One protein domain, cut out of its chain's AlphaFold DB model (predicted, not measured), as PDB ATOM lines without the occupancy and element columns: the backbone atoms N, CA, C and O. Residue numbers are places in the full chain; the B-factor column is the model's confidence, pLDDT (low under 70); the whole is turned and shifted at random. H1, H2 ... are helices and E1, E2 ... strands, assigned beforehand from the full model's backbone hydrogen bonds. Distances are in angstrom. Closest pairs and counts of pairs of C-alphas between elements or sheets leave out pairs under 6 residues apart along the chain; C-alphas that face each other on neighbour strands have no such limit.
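Overview. This is residues 13 to 116 of the 126 residues of the protein "Protein argonaute" of Stemphylium lycopersici (UniProt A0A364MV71). A small hairpin of two strands, E1 and E2, has one helix, H1, packed near it, mostly beside E1, while a second and much longer helix, H2, runs past H1 at a slant and reaches away from the hairpin to one end of the model. Much of the rest is loop: a long link of 11 residues joins the two strands, residues 67 to 89 make another from the end of H1 to the start of H2, and residues 13 to 24, before E1, are a further long stretch with no named element. The printed part has 104 residues, with two named strands and then two named helices in the order E1, E2, H1, H2; the sheet's order is E1 - E2, antiparallel. Under half of the residues are in named elements, and of those 49, helices hold 40 and strands 9, which is mostly helix. The whole is compact, with a radius of gyration of the C-alphas of 14.7 A and spans of 46 by 36 by 23 A.

Arrangement. Start at the first printed residues, 13 to 14, which pair antiparallel with residues 27 to 28 of E1, residues 25 to 29. E2, residues 41 to 44, is the antiparallel neighbour of E1, at 159 degrees between directions, and the two form a hairpin. Look for N 26 and O 43, 2.9 A apart, and N 41 and O 28, 2.8 A apart, both within hydrogen-bond range. For H1, residues 53 to 66, the C-alphas closest to E1 are Val 28 and Ser 58, 6.8 A apart. H2, residues 90 to 115, is close to H1 but not clearly touching, with 2 pairs of C-alphas within 8 A; the closest are those of Leu 64 and Phe 100, 6.8 A apart. The two helices run the same way at a steep tilt of 39 degrees. H2 is apart from both E1 and E2. Every O i to N i+4 pair of H1 is within hydrogen-bond range, and 21 of 22 are in H2.

Along the chain. Find C-alpha 25 at (86.845, 249.004, 247.083); from there E1 runs 13.9 A to residue 29. E2 covers residues 41 to 44 in 10.0 A. H1 begins at C-alpha 53, at (87.049, 257.557, 253.809), and ends 20.7 A away at residue 66. H2 runs 35.1 A from residue 90 to C-alpha 115 at (118.812, 268.984, 243.214).

Size, cuts and confidence. The two C-alphas farthest apart are those of Ile 22 and Gly 116, at 46.9 A. The printed part has no cut. The links E1 to E2, 11 residues, and H1 to H2, 23 residues, are long; E2 to H1 is short. The mean pLDDT of the printed part is 70.4, and 45 residues are under 70, among them residues 79 to 90 and 99 to 116; H2 has a mean of 61.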
ATOM      1  N   PHE A  13      92.136 257.937 240.012       78.69
ATOM      2  CA  PHE A  13      91.336 257.358 241.078       78.69
ATOM      3  C   PHE A  13      89.944 257.057 240.522       78.69
ATOM      4  O   PHE A  13      89.307 257.933 239.940       78.69
ATOM      5  N   ALA A  14      89.503 255.808 240.655       74.00
ATOM      6  CA  ALA A  14      88.198 255.371 240.170       74.00
ATOM      7  C   ALA A  14      87.437 254.630 241.273       74.00
ATOM      8  O   ALA A  14      87.963 253.689 241.883       74.00
ATOM      9  N   THR A  15      86.199 255.073 241.499       67.44
ATOM     10  CA  THR A  15      85.325 254.610 242.592       67.44
ATOM     11  C   THR A  15      83.898 254.312 242.129       67.44
ATOM     12  O   THR A  15      83.193 253.589 242.815       67.44
ATOM     13  N   SER A  16      83.438 254.842 240.989       62.47
ATOM     14  CA  SER A  16      82.063 254.652 240.508       62.47
ATOM     15  C   SER A  16      81.969 253.548 239.446       62.47
ATOM     16  O   SER A  16      82.750 253.506 238.497       62.47
ATOM     17  N   GLY A  17      81.005 252.632 239.612       65.00
ATOM     18  CA  GLY A  17      80.588 251.647 238.599       65.00
ATOM     19  C   GLY A  17      81.483 250.415 238.394       65.00
ATOM     20  O   GLY A  17      81.085 249.509 237.670       65.00
ATOM     21  N   LEU A  18      82.665 250.349 239.017       65.44
ATOM     22  CA  LEU A  18      83.641 249.255 238.836       65.44
ATOM     23  C   LEU A  18      83.958 248.476 240.121       65.44
ATOM     24  O   LEU A  18      84.728 247.516 240.089       65.44
ATOM     25  N   THR A  19      83.435 248.918 241.258       73.94
ATOM     26  CA  THR A  19      83.853 248.497 242.598       73.94
ATOM     27  C   THR A  19      82.666 247.981 243.396       73.94
ATOM     28  O   THR A  19      81.516 248.323 243.115       73.94
ATOM     29  N   ASN A  20      82.940 247.136 244.390       71.19
ATOM     30  CA  ASN A  20      81.886 246.644 245.266       71.19
ATOM     31  C   ASN A  20      81.415 247.783 246.185       71.19
ATOM     32  O   ASN A  20      82.263 248.485 246.739       71.19
ATOM     33  N   PRO A  21      80.094 247.947 246.388       67.69
ATOM     34  CA  PRO A  21      79.567 248.937 247.323       67.69
ATOM     35  C   PRO A  21      79.832 248.551 248.784       67.69
ATOM     36  O   PRO A  21      79.939 249.428 249.625       67.69
ATOM     37  N   ILE A  22      79.938 247.249 249.091       75.25
ATOM     38  CA  ILE A  22      80.307 246.722 250.412       75.25
ATOM     39  C   ILE A  22      81.087 245.407 250.217       75.25
ATOM     40  O   ILE A  22      80.600 244.522 249.504       75.25
ATOM     41  N   PRO A  23      82.258 245.216 250.851       69.56
ATOM     42  CA  PRO A  23      83.088 246.232 251.509       69.56
ATOM     43  C   PRO A  23      83.731 247.194 250.497       69.56
ATOM     44  O   PRO A  23      84.002 246.799 249.357       69.56
ATOM     45  N   ASP A  24      84.006 248.427 250.926       74.56
ATOM     46  CA  ASP A  24      84.497 249.506 250.063       74.56
ATOM     47  C   ASP A  24      85.750 249.095 249.277       74.56
ATOM     48  O   ASP A  24      86.774 248.672 249.835       74.56
ATOM     49  N   SER A  25      85.698 249.244 247.953       80.50
ATOM     50  CA  SER A  25      86.845 249.004 247.083       80.50
ATOM     51  C   SER A  25      87.071 250.141 246.091       80.50
ATOM     52  O   SER A  25      86.156 250.879 245.731       80.50
ATOM     53  N   PHE A  26      88.327 250.337 245.687       83.12
ATOM     54  CA  PHE A  26      88.709 251.408 244.768       83.12
ATOM     55  C   PHE A  26      89.975 251.083 243.980       83.12
ATOM     56  O   PHE A  26      90.836 250.315 244.425       83.12
ATOM     57  N   PHE A  27      90.102 251.703 242.808       83.44
ATOM     58  CA  PHE A  27      91.279 251.587 241.953       83.44
ATOM     59  C   PHE A  27      92.130 252.856 242.016       83.44
ATOM     60  O   PHE A  27      91.611 253.966 241.898       83.44
ATOM     61  N   VAL A  28      93.447 252.682 242.153       84.00
ATOM     62  CA  VAL A  28      94.433 253.776 242.106       84.00
ATOM     63  C   VAL A  28      95.525 253.461 241.095       84.00
ATOM     64  O   VAL A  28      96.069 252.353 241.067       84.00
ATOM     65  N   ARG A  29      95.900 254.454 240.287       84.38
ATOM     66  CA  ARG A  29      97.102 254.421 239.446       84.38
ATOM     67  C   ARG A  29      98.053 255.543 239.862       84.38
ATOM     68  O   ARG A  29      97.876 256.689 239.464       84.38
ATOM     69  N   ALA A  30      99.089 255.194 240.622       79.81
ATOM     70  CA  ALA A  30     100.109 256.151 241.063       79.81
ATOM     71  C   ALA A  30     101.235 256.381 240.032       79.81
ATOM     72  O   ALA A  30     101.863 257.428 240.030       79.81
ATOM     73  N   HIS A  31     101.490 255.418 239.142       78.19
ATOM     74  CA  HIS A  31     102.638 255.429 238.230       78.19
ATOM     75  C   HIS A  31     102.229 255.642 236.771       78.19
ATOM     76  O   HIS A  31     101.120 255.289 236.358       78.19
ATOM     77  N   ILE A  32     103.169 256.157 235.980       76.38
ATOM     78  CA  ILE A  32     103.056 256.254 234.523       76.38
ATOM     79  C   ILE A  32     103.526 254.926 233.914       76.38
ATOM     80  O   ILE A  32     104.563 254.388 234.311       76.38
ATOM     81  N   ALA A  33     102.782 254.382 232.948       71.94
ATOM     82  CA  ALA A  33     103.265 253.230 232.189       71.94
ATOM     83  C   ALA A  33     104.375 253.656 231.226       71.94
ATOM     84  O   ALA A  33     104.131 254.391 230.274       71.94
ATOM     85  N   ILE A  34     105.584 253.147 231.464       74.81
ATOM     86  CA  ILE A  34     106.732 253.331 230.565       74.81
ATOM     87  C   ILE A  34     106.592 252.431 229.326       74.81
ATOM     88  O   ILE A  34     106.983 252.814 228.227       74.81
ATOM     89  N   LYS A  35     105.995 251.239 229.478       78.44
ATOM     90  CA  LYS A  35     105.736 250.293 228.384       78.44
ATOM     91  C   LYS A  35     104.402 249.574 228.596       78.44
ATOM     92  O   LYS A  35     104.120 249.116 229.701       78.44
ATOM     93  N   GLY A  36     103.616 249.439 227.527       80.19
ATOM     94  CA  GLY A  36     102.313 248.767 227.554       80.19
ATOM     95  C   GLY A  36     101.237 249.553 228.314       80.19
ATOM     96  O   GLY A  36     101.311 250.771 228.449       80.19
ATOM     97  N   THR A  37     100.211 248.855 228.799       78.50
ATOM     98  CA  THR A  37      99.092 249.457 229.539       78.50
ATOM     99  C   THR A  37      99.357 249.481 231.045       78.50
ATOM    100  O   THR A  37      99.669 248.449 231.639       78.50
ATOM    101  N   ALA A  38      99.175 250.642 231.683       76.25
ATOM    102  CA  ALA A  38      99.332 250.790 233.131       76.25
ATOM    103  C   ALA A  38      98.301 249.951 233.901       76.25
ATOM    104  O   ALA A  38      97.094 250.187 233.788       76.25
ATOM    105  N   ARG A  39      98.771 249.025 234.744       79.75
ATOM    106  CA  ARG A  39      97.907 248.255 235.649       79.75
ATOM    107  C   ARG A  39      97.569 249.086 236.887       79.75
ATOM    108  O   ARG A  39      98.466 249.470 237.633       79.75
ATOM    109  N   SER A  40      96.286 249.353 237.122       80.44
ATOM    110  CA  SER A  40      95.822 249.987 238.358       80.44
ATOM    111  C   SER A  40      95.889 249.009 239.535       80.44
ATOM    112  O   SER A  40      95.664 247.804 239.390       80.44
ATOM    113  N   ALA A  41      96.210 249.534 240.714       83.56
ATOM    114  CA  ALA A  41      96.147 248.791 241.961       83.56
ATOM    115  C   ALA A  41      94.704 248.798 242.480       83.56
ATOM    116  O   ALA A  41      94.124 249.863 242.695       83.56
ATOM    117  N   HIS A  42      94.133 247.606 242.667       84.31
ATOM    118  CA  HIS A  42      92.828 247.430 243.297       84.31
ATOM    119  C   HIS A  42      93.012 247.290 244.803       84.31
ATOM    120  O   HIS A  42      93.733 246.398 245.264       84.31
ATOM    121  N   TYR A  43      92.360 248.159 245.562       81.88
ATOM    122  CA  TYR A  43      92.361 248.102 247.009       81.88
ATOM    123  C   TYR A  43      90.979 247.786 247.533       81.88
ATOM    124  O   TYR A  43      89.986 248.326 247.060       81.88
ATOM    125  N   HIS A  44      90.961 246.954 248.563       81.75
ATOM    126  CA  HIS A  44      89.767 246.589 249.289       81.75
ATOM    127  C   HIS A  44      89.951 246.965 250.755       81.75
ATOM    128  O   HIS A  44      91.010 246.680 251.329       81.75
ATOM    129  N   THR A  45      88.946 247.609 251.332       76.06
ATOM    130  CA  THR A  45      88.908 248.007 252.736       76.06
ATOM    131  C   THR A  45      87.818 247.182 253.419       76.06
ATOM    132  O   THR A  45      86.645 247.505 253.280       76.06
ATOM    133  N   PRO A  46      88.177 246.092 254.124       72.62
ATOM    134  CA  PRO A  46      87.192 245.252 254.804       72.62
ATOM    135  C   PRO A  46      86.530 245.965 255.987       72.62
ATOM    136  O   PRO A  46      85.348 245.774 256.232       72.62
ATOM    137  N   GLU A  47      87.306 246.776 256.712       70.75
ATOM    138  CA  GLU A  47      86.887 247.522 257.900       70.75
ATOM    139  C   GLU A  47      87.658 248.850 257.937       70.75
ATOM    140  O   GLU A  47      88.890 248.846 257.850       70.75
ATOM    141  N   ASP A  48      86.954 249.977 258.069       68.19
ATOM    142  CA  ASP A  48      87.558 251.303 258.268       68.19
ATOM    143  C   ASP A  48      87.312 251.790 259.705       68.19
ATOM    144  O   ASP A  48      86.418 252.581 259.978       68.19
ATOM    145  N   GLY A  49      88.118 251.308 260.656       69.31
ATOM    146  CA  GLY A  49      88.031 251.718 262.068       69.31
ATOM    147  C   GLY A  49      88.648 253.091 262.386       69.31
ATOM    148  O   GLY A  49      88.857 253.408 263.559       69.31
ATOM    149  N   MET A  50      89.049 253.853 261.366       69.88
ATOM    150  CA  MET A  50      89.681 255.175 261.484       69.88
ATOM    151  C   MET A  50      88.932 256.257 260.693       69.88
ATOM    152  O   MET A  50      89.391 257.397 260.683       69.88
ATOM    153  N   GLU A  51      87.827 255.900 260.030       72.12
ATOM    154  CA  GLU A  51      86.978 256.807 259.243       72.12
ATOM    155  C   GLU A  51      87.788 257.686 258.271       72.12
ATOM    156  O   GLU A  51      87.547 258.887 258.112       72.12
ATOM    157  N   PHE A  52      88.798 257.105 257.609       69.31
ATOM    158  CA  PHE A  52      89.585 257.858 256.628       69.31
ATOM    159  C   PHE A  52      88.718 258.269 255.440       69.31
ATOM    160  O   PHE A  52      88.916 259.346 254.867       69.31
ATOM    161  N   GLY A  53      87.777 257.409 255.055       75.06
ATOM    162  CA  GLY A  53      87.049 257.557 253.809       75.06
ATOM    163  C   GLY A  53      87.949 257.309 252.592       75.06
ATOM    164  O   GLY A  53      89.177 257.466 252.606       75.06
ATOM    165  N   ILE A  54      87.318 256.918 251.488       76.62
ATOM    166  CA  ILE A  54      88.009 256.414 250.293       76.62
ATOM    167  C   ILE A  54      88.961 257.470 249.690       76.62
ATOM    168  O   ILE A  54      90.070 257.137 249.269       76.62
ATOM    169  N   ASN A  55      88.577 258.752 249.726       77.62
ATOM    170  CA  ASN A  55      89.362 259.866 249.176       77.62
ATOM    171  C   ASN A  55      90.680 260.108 249.925       77.62
ATOM    172  O   ASN A  55      91.731 260.254 249.306       77.62
ATOM    173  N   LYS A  56      90.666 260.128 251.264       80.25
ATOM    174  CA  LYS A  56      91.907 260.324 252.036       80.25
ATOM    175  C   LYS A  56      92.790 259.084 251.952       80.25
ATOM    176  O   LYS A  56      94.014 259.186 251.886       80.25
ATOM    177  N   LEU A  57      92.173 257.904 251.904       80.00
ATOM    178  CA  LEU A  57      92.892 256.645 251.775       80.00
ATOM    179  C   LEU A  57      93.586 256.516 250.405       80.00
ATOM    180  O   LEU A  57      94.678 255.949 250.327       80.00
ATOM    181  N   SER A  58      92.998 257.049 249.330       80.75
ATOM    182  CA  SER A  58      93.619 257.073 248.000       80.75
ATOM    183  C   SER A  58      94.784 258.064 247.912       80.75
ATOM    184  O   SER A  58      95.831 257.718 247.354       80.75
ATOM    185  N   GLN A  59      94.662 259.237 248.539       80.12
ATOM    186  CA  GLN A  59      95.753 260.209 248.655       80.12
ATOM    187  C   GLN A  59      96.932 259.636 249.444       80.12
ATOM    188  O   GLN A  59      98.056 259.623 248.943       80.12
ATOM    189  N   LEU A  60      96.674 259.052 250.619       81.44
ATOM    190  CA  LEU A  60      97.705 258.418 251.445       81.44
ATOM    191  C   LEU A  60      98.466 257.335 250.667       81.44
ATOM    192  O   LEU A  60      99.696 257.291 250.683       81.44
ATOM    193  N   LYS A  61      97.742 256.466 249.951       80.81
ATOM    194  CA  LYS A  61      98.350 255.405 249.131       80.81
ATOM    195  C   LYS A  61      99.211 255.968 248.013       80.81
ATOM    196  O   LYS A  61     100.292 255.437 247.763       80.81
ATOM    197  N   THR A  62      98.746 257.031 247.369       82.38
ATOM    198  CA  THR A  62      99.515 257.733 246.343       82.38
ATOM    199  C   THR A  62     100.809 258.277 246.946       82.38
ATOM    200  O   THR A  62     101.877 257.907 246.468       82.38
ATOM    201  N   MET A  63     100.753 259.009 248.064       82.00
ATOM    202  CA  MET A  63     101.942 259.537 248.758       82.00
ATOM    203  C   MET A  63     102.951 258.441 249.138       82.00
ATOM    204  O   MET A  63     104.152 258.592 248.923       82.00
ATOM    205  N   LEU A  64     102.478 257.291 249.625       79.69
ATOM    206  CA  LEU A  64     103.338 256.151 249.965       79.69
ATOM    207  C   LEU A  64     104.033 255.529 248.740       79.69
ATOM    208  O   LEU A  64     105.116 254.961 248.874       79.69
ATOM    209  N   CYS A  65     103.439 255.626 247.548       79.12
ATOM    210  CA  CYS A  65     104.069 255.176 246.302       79.12
ATOM    211  C   CYS A  65     105.179 256.123 245.823       79.12
ATOM    212  O   CYS A  65     106.124 255.655 245.184       79.12
ATOM    213  N   TYR A  66     105.078 257.420 246.136       79.88
ATOM    214  CA  TYR A  66     106.125 258.417 245.873       79.88
ATOM    215  C   TYR A  66     107.303 258.291 246.842       79.88
ATOM    216  O   TYR A  66     108.439 258.562 246.474       79.88
ATOM    217  N   ALA A  67     107.058 257.802 248.055       79.00
ATOM    218  CA  ALA A  67     108.064 257.672 249.104       79.00
ATOM    219  C   ALA A  67     109.033 256.476 248.927       79.00
ATOM    220  O   ALA A  67     109.717 256.055 249.861       79.00
ATOM    221  N   PHE A  68     109.096 255.858 247.745       77.06
ATOM    222  CA  PHE A  68     109.946 254.689 247.525       77.06
ATOM    223  C   PHE A  68     111.406 255.069 247.250       77.06
ATOM    224  O   PHE A  68     111.810 255.237 246.107       77.06
ATOM    225  N   GLY A  69     112.245 255.079 248.287       75.12
ATOM    226  CA  GLY A  69     113.650 255.510 248.189       75.12
ATOM    227  C   GLY A  69     114.603 254.667 247.320       75.12
ATOM    228  O   GLY A  69     115.784 254.982 247.254       75.12
ATOM    229  N   ARG A  70     114.141 253.592 246.661       72.81
ATOM    230  CA  ARG A  70     114.971 252.791 245.732       72.81
ATOM    231  C   ARG A  70     114.765 253.149 244.260       72.81
ATOM    232  O   ARG A  70     115.487 252.624 243.419       72.81
ATOM    233  N   ALA A  71     113.774 253.978 243.934       67.38
ATOM    234  CA  ALA A  71     113.546 254.436 242.571       67.38
ATOM    235  C   ALA A  71     113.162 255.915 242.574       67.38
ATOM    236  O   ALA A  71     112.370 256.354 243.396       67.38
ATOM    237  N   THR A  72     113.665 256.668 241.601       72.62
ATOM    238  CA  THR A  72     113.236 258.053 241.328       72.62
ATOM    239  C   THR A  72     111.901 258.114 240.579       72.62
ATOM    240  O   THR A  72     111.443 259.182 240.189       72.62
ATOM    241  N   THR A  73     111.273 256.956 240.357       72.12
ATOM    242  CA  THR A  73     109.988 256.810 239.678       72.12
ATOM    243  C   THR A  73     108.936 256.287 240.642       72.12
ATOM    244  O   THR A  73     109.210 255.460 241.514       72.12
ATOM    245  N   VAL A  74     107.705 256.764 240.459       73.69
ATOM    246  CA  VAL A  74     106.565 256.342 241.273       73.69
ATOM    247  C   VAL A  74     106.281 254.870 241.032       73.69
ATOM    248  O   VAL A  74     106.221 254.402 239.892       73.69
ATOM    249  N   VAL A  75     106.068 254.134 242.112       78.25
ATOM    250  CA  VAL A  75     105.793 252.701 242.045       78.25
ATOM    251  C   VAL A  75     104.292 252.439 241.953       78.25
ATOM    252  O   VAL A  75     103.469 253.189 242.460       78.25
ATOM    253  N   SER A  76     103.914 251.330 241.323       76.38
ATOM    254  CA  SER A  76     102.520 250.899 241.176       76.38
ATOM    255  C   SER A  76     101.814 250.481 242.467       76.38
ATOM    256  O   SER A  76     100.589 250.450 242.504       76.38
ATOM    257  N   SER A  77     102.568 250.142 243.510       76.62
ATOM    258  CA  SER A  77     102.060 249.738 244.816       76.62
ATOM    259  C   SER A  77     103.052 250.164 245.900       76.62
ATOM    260  O   SER A  77     104.266 250.095 245.652       76.62
ATOM    261  N   PRO A  78     102.575 250.566 247.092       71.94
ATOM    262  CA  PRO A  78     103.432 251.019 248.167       71.94
ATOM    263  C   PRO A  78     104.500 249.984 248.544       71.94
ATOM    264  O   PRO A  78     104.221 248.780 248.547       71.94
ATOM    265  N   PRO A  79     105.710 250.414 248.934       65.69
ATOM    266  CA  PRO A  79     106.823 249.508 249.238       65.69
ATOM    267  C   PRO A  79     106.485 248.505 250.344       65.69
ATOM    268  O   PRO A  79     106.766 247.317 250.226       65.69
ATOM    269  N   HIS A  80     105.798 248.982 251.380       64.44
ATOM    270  CA  HIS A  80     105.330 248.197 252.525       64.44
ATOM    271  C   HIS A  80     104.143 247.265 252.206       64.44
ATOM    272  O   HIS A  80     103.791 246.418 253.031       64.44
ATOM    273  N   ALA A  81     103.524 247.408 251.028       64.00
ATOM    274  CA  ALA A  81     102.399 246.594 250.566       64.00
ATOM    275  C   ALA A  81     102.802 245.532 249.521       64.00
ATOM    276  O   ALA A  81     102.023 244.618 249.241       64.00
ATOM    277  N   LYS A  82     104.006 245.611 248.934       59.38
ATOM    278  CA  LYS A  82     104.462 244.639 247.926       59.38
ATOM    279  C   LYS A  82     104.524 243.220 248.509       59.38
ATOM    280  O   LYS A  82     105.222 242.968 249.486       59.38
ATOM    281  N   GLY A  83     103.797 242.291 247.884       54.62
ATOM    282  CA  GLY A  83     103.820 240.860 248.218       54.62
ATOM    283  C   GLY A  83     103.005 240.448 249.449       54.62
ATOM    284  O   GLY A  83     103.031 239.277 249.812       54.62
ATOM    285  N   LYS A  84     102.266 241.363 250.092       53.34
ATOM    286  CA  LYS A  84     101.438 241.052 251.269       53.34
ATOM    287  C   LYS A  84     100.036 241.647 251.106       53.34
ATOM    288  O   LYS A  84      99.897 242.853 250.925       53.34
ATOM    289  N   ARG A  85      98.982 240.826 251.226       54.69
ATOM    290  CA  ARG A  85      97.606 241.316 251.444       54.69
ATOM    291  C   ARG A  85      97.519 241.847 252.877       54.69
ATOM    292  O   ARG A  85      97.139 241.115 253.783       54.69
ATOM    293  N   LYS A  86      97.962 243.084 253.110       55.28
ATOM    294  CA  LYS A  86      97.852 243.709 254.433       55.28
ATOM    295  C   LYS A  86      96.482 244.372 254.580       55.28
ATOM    296  O   LYS A  86      96.065 245.142 253.718       55.28
ATOM    297  N   ARG A  87      95.795 244.052 255.678       57.44
ATOM    298  CA  ARG A  87      94.582 244.744 256.126       57.44
ATOM    299  C   ARG A  87      94.979 246.161 256.564       57.44
ATOM    300  O   ARG A  87      96.028 246.327 257.185       57.44
ATOM    301  N   VAL A  88      94.181 247.171 256.222       60.69
ATOM    302  CA  VAL A  88      94.421 248.556 256.658       60.69
ATOM    303  C   VAL A  88      94.020 248.658 258.133       60.69
ATOM    304  O   VAL A  88      92.864 248.896 258.447       60.69
ATOM    305  N   THR A  89      94.955 248.401 259.048       63.97
ATOM    306  CA  THR A  89      94.743 248.529 260.502       63.97
ATOM    307  C   THR A  89      95.415 249.789 261.045       63.97
ATOM    308  O   THR A  89      96.301 250.359 260.402       63.97
ATOM    309  N   LYS A  90      95.037 250.225 262.257       63.47
ATOM    310  CA  LYS A  90      95.687 251.359 262.948       63.47
ATOM    311  C   LYS A  90      97.201 251.167 263.065       63.47
ATOM    312  O   LYS A  90      97.968 252.093 262.822       63.47
ATOM    313  N   GLU A  91      97.615 249.941 263.362       72.94
ATOM    314  CA  GLU A  91      99.016 249.535 263.444       72.94
ATOM    315  C   GLU A  91      99.727 249.670 262.101       72.94
ATOM    316  O   GLU A  91     100.798 250.264 262.036       72.94
ATOM    317  N   TRP A  92      99.108 249.197 261.015       69.06
ATOM    318  CA  TRP A  92      99.664 249.338 259.672       69.06
ATOM    319  C   TRP A  92      99.781 250.803 259.256       69.06
ATOM    320  O   TRP A  92     100.768 251.177 258.629       69.06
ATOM    321  N   ILE A  93      98.810 251.646 259.611       69.19
ATOM    322  CA  ILE A  93      98.875 253.086 259.335       69.19
ATOM    323  C   ILE A  93     100.017 253.720 260.130       69.19
ATOM    324  O   ILE A  93     100.742 254.546 259.585       69.19
ATOM    325  N   ASN A  94     100.221 253.330 261.389       71.75
ATOM    326  CA  ASN A  94     101.319 253.852 262.199       71.75
ATOM    327  C   ASN A  94     102.693 253.350 261.710       71.75
ATOM    328  O   ASN A  94     103.648 254.121 261.631       71.75
ATOM    329  N   GLU A  95     102.779 252.083 261.295       75.75
ATOM    330  CA  GLU A  95     103.942 251.489 260.622       75.75
ATOM    331  C   GLU A  95     104.236 252.233 259.309       75.75
ATOM    332  O   GLU A  95     105.377 252.615 259.055       75.75
ATOM    333  N   ALA A  96     103.204 252.508 258.509       67.81
ATOM    334  CA  ALA A  96     103.311 253.256 257.262       67.81
ATOM    335  C   ALA A  96     103.726 254.713 257.504       67.81
ATOM    336  O   ALA A  96     104.564 255.215 256.765       67.81
ATOM    337  N   LYS A  97     103.219 255.377 258.553       68.12
ATOM    338  CA  LYS A  97     103.653 256.723 258.970       68.12
ATOM    339  C   LYS A  97     105.124 256.736 259.391       68.12
ATOM    340  O   LYS A  97     105.868 257.614 258.963       68.12
ATOM    341  N   LYS A  98     105.563 255.746 260.176       73.25
ATOM    342  CA  LYS A  98     106.969 255.595 260.585       73.25
ATOM    343  C   LYS A  98     107.880 255.343 259.380       73.25
ATOM    344  O   LYS A  98     108.925 255.979 259.261       73.25
ATOM    345  N   ALA A  99     107.470 254.453 258.478       68.38
ATOM    346  CA  ALA A  99     108.192 254.170 257.242       68.38
ATOM    347  C   ALA A  99     108.230 255.394 256.314       68.38
ATOM    348  O   ALA A  99     109.274 255.674 255.734       68.38
ATOM    349  N   PHE A 100     107.130 256.152 256.231       63.59
ATOM    350  CA  PHE A 100     107.058 257.402 255.483       63.59
ATOM    351  C   PHE A 100     108.041 258.436 256.045       63.59
ATOM    352  O   PHE A 100     108.842 258.973 255.290       63.59
ATOM    353  N   GLY A 101     108.075 258.639 257.366       66.38
ATOM    354  CA  GLY A 101     109.043 259.537 258.009       66.38
ATOM    355  C   GLY A 101     110.506 259.151 257.750       66.38
ATOM    356  O   GLY A 101     111.335 260.019 257.500       66.38
ATOM    357  N   GLN A 102     110.820 257.850 257.728       66.88
ATOM    358  CA  GLN A 102     112.156 257.353 257.361       66.88
ATOM    359  C   GLN A 102     112.476 257.538 255.873       66.88
ATOM    360  O   GLN A 102     113.619 257.811 255.510       66.88
ATOM    361  N   SER A 103     111.487 257.369 254.994       59.81
ATOM    362  CA  SER A 103     111.685 257.602 253.566       59.81
ATOM    363  C   SER A 103     111.792 259.079 253.222       59.81
ATOM    364  O   SER A 103     112.567 259.394 252.332       59.81
ATOM    365  N   VAL A 104     111.081 259.972 253.926       59.41
ATOM    366  CA  VAL A 104     111.189 261.423 253.732       59.41
ATOM    367  C   VAL A 104     112.600 261.869 254.090       59.41
ATOM    368  O   VAL A 104     113.270 262.399 253.213       59.41
ATOM    369  N   SER A 105     113.118 261.513 255.270       59.47
ATOM    370  CA  SER A 105     114.487 261.881 255.665       59.47
ATOM    371  C   SER A 105     115.564 261.294 254.742       59.47
ATOM    372  O   SER A 105     116.526 261.975 254.381       59.47
ATOM    373  N   GLY A 106     115.394 260.045 254.294       58.00
ATOM    374  CA  GLY A 106     116.282 259.430 253.303       58.00
ATOM    375  C   GLY A 106     116.182 260.082 251.919       58.00
ATOM    376  O   GLY A 106     117.197 260.260 251.245       58.00
ATOM    377  N   SER A 107     114.974 260.460 251.496       54.38
ATOM    378  CA  SER A 107     114.725 261.112 250.208       54.38
ATOM    379  C   SER A 107     115.186 262.566 250.197       54.38
ATOM    380  O   SER A 107     115.812 262.954 249.223       54.38
ATOM    381  N   GLU A 108     115.001 263.336 251.271       53.16
ATOM    382  CA  GLU A 108     115.535 264.693 251.438       53.16
ATOM    383  C   GLU A 108     117.064 264.689 251.387       53.16
ATOM    384  O   GLU A 108     117.662 265.533 250.725       53.16
ATOM    385  N   ALA A 109     117.713 263.694 252.001       57.16
ATOM    386  CA  ALA A 109     119.166 263.545 251.943       57.16
ATOM    387  C   ALA A 109     119.687 263.230 250.524       57.16
ATOM    388  O   ALA A 109     120.769 263.681 250.146       57.16
ATOM    389  N   VAL A 110     118.943 262.458 249.726       55.00
ATOM    390  CA  VAL A 110     119.298 262.153 248.324       55.00
ATOM    391  C   VAL A 110     118.952 263.320 247.396       55.00
ATOM    392  O   VAL A 110     119.741 263.660 246.511       55.00
ATOM    393  N   TRP A 111     117.799 263.945 247.612       43.09
ATOM    394  CA  TRP A 111     117.256 265.038 246.815       43.09
ATOM    395  C   TRP A 111     118.038 266.335 247.036       43.09
ATOM    396  O   TRP A 111     118.425 266.976 246.064       43.09
ATOM    397  N   GLY A 112     118.395 266.664 248.281       53.62
ATOM    398  CA  GLY A 112     119.271 267.791 248.604       53.62
ATOM    399  C   GLY A 112     120.666 267.659 247.982       53.62
ATOM    400  O   GLY A 112     121.234 268.654 247.544       53.62
ATOM    401  N   LYS A 113     121.188 266.431 247.841       53.16
ATOM    402  CA  LYS A 113     122.474 266.167 247.164       53.16
ATOM    403  C   LYS A 113     122.423 266.319 245.642       53.16
ATOM    404  O   LYS A 113     123.425 266.717 245.063       53.16
ATOM    405  N   HIS A 114     121.307 265.976 244.995       41.84
ATOM    406  CA  HIS A 114     121.205 265.986 243.526       41.84
ATOM    407  C   HIS A 114     120.558 267.254 242.958       41.84
ATOM    408  O   HIS A 114     120.878 267.642 241.838       41.84
ATOM    409  N   TYR A 115     119.658 267.893 243.707       44.56
ATOM    410  CA  TYR A 115     118.812 268.984 243.214       44.56
ATOM    411  C   TYR A 115     118.865 270.255 244.077       44.56
ATOM    412  O   TYR A 115     118.246 271.252 243.715       44.56
ATOM    413  N   GLY A 116     119.598 270.253 245.199       49.91
ATOM    414  CA  GLY A 116     119.902 271.461 245.981       49.91
ATOM    415  C   GLY A 116     118.709 272.174 246.641       49.91
ATOM    416  O   GLY A 116     118.883 273.283 247.135       49.91
TER     417      GLY A 116